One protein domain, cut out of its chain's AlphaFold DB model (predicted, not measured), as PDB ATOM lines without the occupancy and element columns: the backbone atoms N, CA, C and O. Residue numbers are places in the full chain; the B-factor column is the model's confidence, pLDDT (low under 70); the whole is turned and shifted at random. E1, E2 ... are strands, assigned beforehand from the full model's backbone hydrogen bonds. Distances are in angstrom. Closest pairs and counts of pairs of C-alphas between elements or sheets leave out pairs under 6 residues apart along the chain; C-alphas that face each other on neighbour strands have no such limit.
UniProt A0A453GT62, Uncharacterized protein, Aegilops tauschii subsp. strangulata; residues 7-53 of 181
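What this domain is: This is residues 7 to 53 of the 181 residues of an uncharacterized protein of Aegilops tauschii subsp. strangulata (UniProt A0A453GT62). A long two-stranded hairpin, E1 and E2, makes the long axis of a loose rod, and a second, much shorter hairpin, E3 and E4, sits loosely beside E2, away from E1. At one end of the long hairpin residues 16 to 21 of its turn stick out free; at the other end residues 33 to 39 lead back from E2 to E3. The printed part has 47 residues with no named helix and four named strands, in the order E1, E2, E3, E4, in two antiparallel sheets of two strands each. The class is all strand. The whole is loose, with a radius of gyration of the C-alphas of 12.7 A, and spans 40 by 18 by 14 A.

How they stand to each other: E1, residues 7 to 14, and E2, residues 23 to 32, are a hairpin of antiparallel neighbours, with 165 degrees between their N-to-C directions. The C-alphas of Glu 9 and Ala 29 face each other at 4.2 A. N 10 and O 28, 2.9 A apart, and N 14 and O 23, 2.8 A apart, are among the pairs within hydrogen-bond range. E3, residues 40 to 43, and E4, residues 48 to 51, are the other hairpin, antiparallel at 169 degrees. Across it the C-alphas of Thr 43 and Thr 48 face each other at 4.2 A. N 42 and O 49, 2.8 A apart, and N 51 and O 40, 2.9 A apart, are within hydrogen-bond range. Between the two sheets, E2 and E3 have 2 pairs of C-alphas within 8 A, and the closest are those of Phe 28 and His 42, 7.2 A apart. E2 and E4 are near each other, with 6 pairs of C-alphas within 10 A. E1 is apart from E3 and from E4.

Where its parts are: E2 is the longest strand by residues, 26.7 A from C-alpha 23 at (58.783, 50.855, 96.708) to C-alpha 32. E1 measures 23.3 A and begins with C-alpha 7 at (75.519, 67.304, 93.620). E3 measures 10.1 A. E4 measures 9.9 A and ends with C-alpha 51 at (63.470, 70.553, 97.668).

The domain as a whole: The two C-alphas farthest apart are those of Ala 17 and Gly 35, at 39.7 A, while the C-alphas of Tyr 7 and His 53 are 12.4 A apart. The printed part has no cut. The link from E3 to E4 is tight with 4 residues, those from E1 to E2 and from E2 to E3 are short with 8 and 7, and no link is long. Mean pLDDT of the printed part of this model is 82.7, and residues 33 to 39 are under 70.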
ATOM      1  N   TYR A   7      76.590  68.214  94.016       78.62
ATOM      2  CA  TYR A   7      75.519  67.304  93.620       78.62
ATOM      3  C   TYR A   7      74.674  66.937  94.830       78.62
ATOM      4  O   TYR A   7      75.189  66.524  95.864       78.62
ATOM      5  N   LEU A   8      73.362  67.045  94.671       80.25
ATOM      6  CA  LEU A   8      72.402  66.461  95.587       80.25
ATOM      7  C   LEU A   8      71.804  65.223  94.925       80.25
ATOM      8  O   LEU A   8      71.129  65.338  93.898       80.25
ATOM      9  N   GLU A   9      72.014  64.061  95.536       87.12
ATOM     10  CA  GLU A   9      71.289  62.836  95.210       87.12
ATOM     11  C   GLU A   9      70.225  62.576  96.277       87.12
ATOM     12  O   GLU A   9      70.497  62.621  97.474       87.12
ATOM     13  N   ALA A  10      69.001  62.296  95.839       85.25
ATOM     14  CA  ALA A  10      67.920  61.909  96.727       85.25
ATOM     15  C   ALA A  10      67.123  60.751  96.129       85.25
ATOM     16  O   ALA A  10      66.886  60.668  94.918       85.25
ATOM     17  N   LYS A  11      66.681  59.857  97.013       89.81
ATOM     18  CA  LYS A  11      65.837  58.711  96.690       89.81
ATOM     19  C   LYS A  11      64.632  58.716  97.621       89.81
ATOM     20  O   LYS A  11      64.784  58.541  98.825       89.81
ATOM     21  N   LEU A  12      63.445  58.912  97.055       90.44
ATOM     22  CA  LEU A  12      62.184  58.826  97.776       90.44
ATOM     23  C   LEU A  12      61.567  57.442  97.576       90.44
ATOM     24  O   LEU A  12      61.419  56.972  96.444       90.44
ATOM     25  N   LYS A  13      61.169  56.820  98.684       91.31
ATOM     26  CA  LYS A  13      60.484  55.531  98.718       91.31
ATOM     27  C   LYS A  13      59.154  55.648  99.456       91.31
ATOM     28  O   LYS A  13      59.037  56.429 100.398       91.31
ATOM     29  N   VAL A  14      58.176  54.852  99.040       91.56
ATOM     30  CA  VAL A  14      56.976  54.563  99.828       91.56
ATOM     31  C   VAL A  14      57.304  53.400 100.753       91.56
ATOM     32  O   VAL A  14      57.746  52.353 100.277       91.56
ATOM     33  N   ARG A  15      57.092  53.601 102.054       92.44
ATOM     34  CA  ARG A  15      57.393  52.604 103.081       92.44
ATOM     35  C   ARG A  15      56.419  51.422 103.002       92.44
ATOM     36  O   ARG A  15      55.208  51.641 102.976       92.44
ATOM     37  N   GLY A  16      56.949  50.202 102.951       90.81
ATOM     38  CA  GLY A  16      56.200  48.948 103.082       90.81
ATOM     39  C   GLY A  16      56.041  48.520 104.546       90.81
ATOM     40  O   GLY A  16      56.438  49.250 105.456       90.81
ATOM     41  N   ALA A  17      55.474  47.333 104.803       92.62
ATOM     42  CA  ALA A  17      55.443  46.795 106.169       92.62
ATOM     43  C   ALA A  17      56.841  46.328 106.612       92.62
ATOM     44  O   ALA A  17      57.173  46.360 107.796       92.62
ATOM     45  N   THR A  18      57.680  45.950 105.647       93.88
ATOM     46  CA  THR A  18      59.106  45.659 105.829       93.88
ATOM     47  C   THR A  18      59.956  46.457 104.839       93.88
ATOM     48  O   THR A  18      59.463  46.883 103.798       93.88
ATOM     49  N   GLU A  19      61.254  46.612 105.118       88.56
ATOM     50  CA  GLU A  19      62.181  47.323 104.218       88.56
ATOM     51  C   GLU A  19      62.249  46.675 102.822       88.56
ATOM     52  O   GLU A  19      62.385  47.364 101.813       88.56
ATOM     53  N   SER A  20      62.086  45.348 102.738       92.25
ATOM     54  CA  SER A  20      62.026  44.624 101.462       92.25
ATOM     55  C   SER A  20      60.791  44.947 100.619       92.25
ATOM     56  O   SER A  20      60.793  44.703  99.414       92.25
ATOM     57  N   GLU A  21      59.736  45.473 101.238       93.81
ATOM     58  CA  GLU A  21      58.497  45.871 100.569       93.81
ATOM     59  C   GLU A  21      58.468  47.361 100.206       93.81
ATOM     60  O   GLU A  21      57.510  47.809  99.569       93.81
ATOM     61  N   ASP A  22      59.497  48.130 100.583       94.00
ATOM     62  CA  ASP A  22      59.613  49.535 100.210       94.00
ATOM     63  C   ASP A  22      59.671  49.684  98.686       94.00
ATOM     64  O   ASP A  22      60.448  49.023  97.990       94.00
ATOM     65  N   LYS A  23      58.873  50.609  98.152       91.56
ATOM     66  CA  LYS A  23      58.783  50.855  96.708       91.56
ATOM     67  C   LYS A  23      59.399  52.191  96.350       91.56
ATOM     68  O   LYS A  23      59.092  53.212  96.960       91.56
ATOM     69  N   ASP A  24      60.229  52.196  95.317       90.81
ATOM     70  CA  ASP A  24      60.828  53.422  94.803       90.81
ATOM     71  C   ASP A  24      59.744  54.320  94.192       90.81
ATOM     72  O   ASP A  24      59.042  53.923  93.262       90.81
ATOM     73  N   LEU A  25      59.619  55.540  94.719       90.19
ATOM     74  CA  LEU A  25      58.685  56.539  94.205       90.19
ATOM     75  C   LEU A  25      59.382  57.485  93.228       90.19
ATOM     76  O   LEU A  25      58.840  57.809  92.174       90.19
ATOM     77  N   SER A  26      60.592  57.927  93.575       89.94
ATOM     78  CA  SER A  26      61.385  58.839  92.754       89.94
ATOM     79  C   SER A  26      62.861  58.786  93.136       89.94
ATOM     80  O   SER A  26      63.212  58.559  94.294       89.94
ATOM     81  N   LYS A  27      63.743  58.999  92.161       88.62
ATOM     82  CA  LYS A  27      65.190  59.093  92.360       88.62
ATOM     83  C   LYS A  27      65.732  60.195  91.464       88.62
ATOM     84  O   LYS A  27      65.431  60.209  90.271       88.62
ATOM     85  N   PHE A  28      66.563  61.075  92.011       87.12
ATOM     86  CA  PHE A  28      67.235  62.095  91.216       87.12
ATOM     87  C   PHE A  28      68.629  62.415  91.739       87.12
ATOM     88  O   PHE A  28      68.905  62.288  92.928       87.12
ATOM     89  N   ALA A  29      69.474  62.884  90.826       87.00
ATOM     90  CA  ALA A  29      70.709  63.585  91.124       87.00
ATOM     91  C   ALA A  29      70.665  64.919  90.373       87.00
ATOM     92  O   ALA A  29      70.434  64.938  89.161       87.00
ATOM     93  N   LYS A  30      70.810  66.038  91.085       82.25
ATOM     94  CA  LYS A  30      70.825  67.378  90.486       82.25
ATOM     95  C   LYS A  30      72.006  68.180  91.004       82.25
ATOM     96  O   LYS A  30      72.307  68.162  92.194       82.25
ATOM     97  N   THR A  31      72.645  68.902  90.092       78.69
ATOM     98  CA  THR A  31      73.639  69.914  90.436       78.69
ATOM     99  C   THR A  31      72.952  71.116  91.058       78.69
ATOM    100  O   THR A  31      71.909  71.556  90.563       78.69
ATOM    101  N   TYR A  32      73.562  71.686  92.085       72.00
ATOM    102  CA  TYR A  32      73.171  72.972  92.637       72.00
ATOM    103  C   TYR A  32      74.405  73.848  92.843       72.00
ATOM    104  O   TYR A  32      75.526  73.365  93.009       72.00
ATOM    105  N   SER A  33      74.190  75.156  92.790       68.50
ATOM    106  CA  SER A  33      75.211  76.154  93.075       68.50
ATOM    107  C   SER A  33      75.071  76.624  94.518       68.50
ATOM    108  O   SER A  33      74.016  77.121  94.919       68.50
ATOM    109  N   LEU A  34      76.150  76.485  95.290       65.12
ATOM    110  CA  LEU A  34      76.242  77.052  96.634       65.12
ATOM    111  C   LEU A  34      75.961  78.562  96.584       65.12
ATOM    112  O   LEU A  34      76.478  79.271  95.721       65.12
ATOM    113  N   GLY A  35      75.128  79.045  97.506       59.94
ATOM    114  CA  GLY A  35      74.744  80.456  97.600       59.94
ATOM    115  C   GLY A  35      73.511  80.861  96.782       59.94
ATOM    116  O   GLY A  35      73.106  82.019  96.853       59.94
ATOM    117  N   CYS A  36      72.881  79.942  96.044       58.75
ATOM    118  CA  CYS A  36      71.609  80.202  95.368       58.75
ATOM    119  C   CYS A  36      70.419  79.652  96.165       58.75
ATOM    120  O   CYS A  36      70.457  78.539  96.676       58.75
ATOM    121  N   TYR A  37      69.334  80.424  96.214       58.88
ATOM    122  CA  TYR A  37      68.058  80.041  96.821       58.88
ATOM    123  C   TYR A  37      67.096  79.626  95.720       58.88
ATOM    124  O   TYR A  37      66.239  80.403  95.303       58.88
ATOM    125  N   LEU A  38      67.278  78.425  95.178       63.12
ATOM    126  CA  LEU A  38      66.383  77.922  94.143       63.12
ATOM    127  C   LEU A  38      65.781  76.590  94.578       63.12
ATOM    128  O   LEU A  38      66.529  75.674  94.932       63.12
ATOM    129  N   PRO A  39      64.445  76.443  94.550       69.50
ATOM    130  CA  PRO A  39      63.833  75.152  94.793       69.50
ATOM    131  C   PRO A  39      64.317  74.167  93.724       69.50
ATOM    132  O   PRO A  39      64.171  74.391  92.519       69.50
ATOM    133  N   ILE A  40      64.895  73.052  94.159       77.31
ATOM    134  CA  ILE A  40      65.240  71.943  93.281       77.31
ATOM    135  C   ILE A  40      63.947  71.172  93.034       77.31
ATOM    136  O   ILE A  40      63.533  70.340  93.839       77.31
ATOM    137  N   LYS A  41      63.290  71.468  91.912       83.12
ATOM    138  CA  LYS A  41      62.099  70.731  91.468       83.12
ATOM    139  C   LYS A  41      62.503  69.554  90.596       83.12
ATOM    140  O   LYS A  41      63.244  69.727  89.626       83.12
ATOM    141  N   HIS A  42      62.026  68.358  90.906       85.12
ATOM    142  CA  HIS A  42      62.215  67.153  90.109       85.12
ATOM    143  C   HIS A  42      60.885  66.420  89.946       85.12
ATOM    144  O   HIS A  42      60.322  65.910  90.910       85.12
ATOM    145  N   THR A  43      60.405  66.330  88.710       88.25
ATOM    146  CA  THR A  43      59.193  65.583  88.374       88.25
ATOM    147  C   THR A  43      59.570  64.221  87.806       88.25
ATOM    148  O   THR A  43      60.286  64.128  86.809       88.25
ATOM    149  N   SER A  44      59.082  63.172  88.459       85.69
ATOM    150  CA  SER A  44      59.140  61.783  88.007       85.69
ATOM    151  C   SER A  44      57.786  61.364  87.415       85.69
ATOM    152  O   SER A  44      56.843  62.152  87.373       85.69
ATOM    153  N   LYS A  45      57.655  60.102  86.990       85.75
ATOM    154  CA  LYS A  45      56.362  59.561  86.528       85.75
ATOM    155  C   LYS A  45      55.304  59.482  87.635       85.75
ATOM    156  O   LYS A  45      54.122  59.461  87.317       85.75
ATOM    157  N   LEU A  46      55.723  59.373  88.898       87.88
ATOM    158  CA  LEU A  46      54.834  59.059  90.023       87.88
ATOM    159  C   LEU A  46      54.633  60.237  90.979       87.88
ATOM    160  O   LEU A  46      53.642  60.271  91.702       87.88
ATOM    161  N   CYS A  47      55.559  61.195  91.006       85.19
ATOM    162  CA  CYS A  47      55.472  62.362  91.880       85.19
ATOM    163  C   CYS A  47      56.333  63.530  91.388       85.19
ATOM    164  O   CYS A  47      57.283  63.344  90.620       85.19
ATOM    165  N   THR A  48      56.039  64.722  91.907       87.50
ATOM    166  CA  THR A  48      56.930  65.883  91.842       87.50
ATOM    167  C   THR A  48      57.539  66.115  93.216       87.50
ATOM    168  O   THR A  48      56.822  66.285  94.196       87.50
ATOM    169  N   LEU A  49      58.867  66.115  93.272       84.50
ATOM    170  CA  LEU A  49      59.657  66.484  94.434       84.50
ATOM    171  C   LEU A  49      60.073  67.943  94.314       84.50
ATOM    172  O   LEU A  49      60.603  68.353  93.284       84.50
ATOM    173  N   GLU A  50      59.878  68.710  95.375       84.00
ATOM    174  CA  GLU A  50      60.387  70.069  95.496       84.00
ATOM    175  C   GLU A  50      61.248  70.146  96.748       84.00
ATOM    176  O   GLU A  50      60.752  69.986  97.860       84.00
ATOM    177  N   LEU A  51      62.552  70.346  96.562       76.44
ATOM    178  CA  LEU A  51      63.470  70.553  97.668       76.44
ATOM    179  C   LEU A  51      63.821  72.033  97.773       76.44
ATOM    180  O   LEU A  51      64.412  72.607  96.859       76.44
ATOM    181  N   GLN A  52      63.516  72.630  98.915       72.50
ATOM    182  CA  GLN A  52      64.068  73.925  99.284       72.50
ATOM    183  C   GLN A  52      65.410  73.702  99.978       72.50
ATOM    184  O   GLN A  52      65.516  72.880 100.887       72.50
ATOM    185  N   HIS A  53      66.440  74.415  99.534       70.62
ATOM    186  CA  HIS A  53      67.744  74.403 100.181       70.62
ATOM    187  C   HIS A  53      68.163  75.836 100.497       70.62
ATOM    188  O   HIS A  53      67.894  76.761  99.731       70.62
TER     189      HIS A  53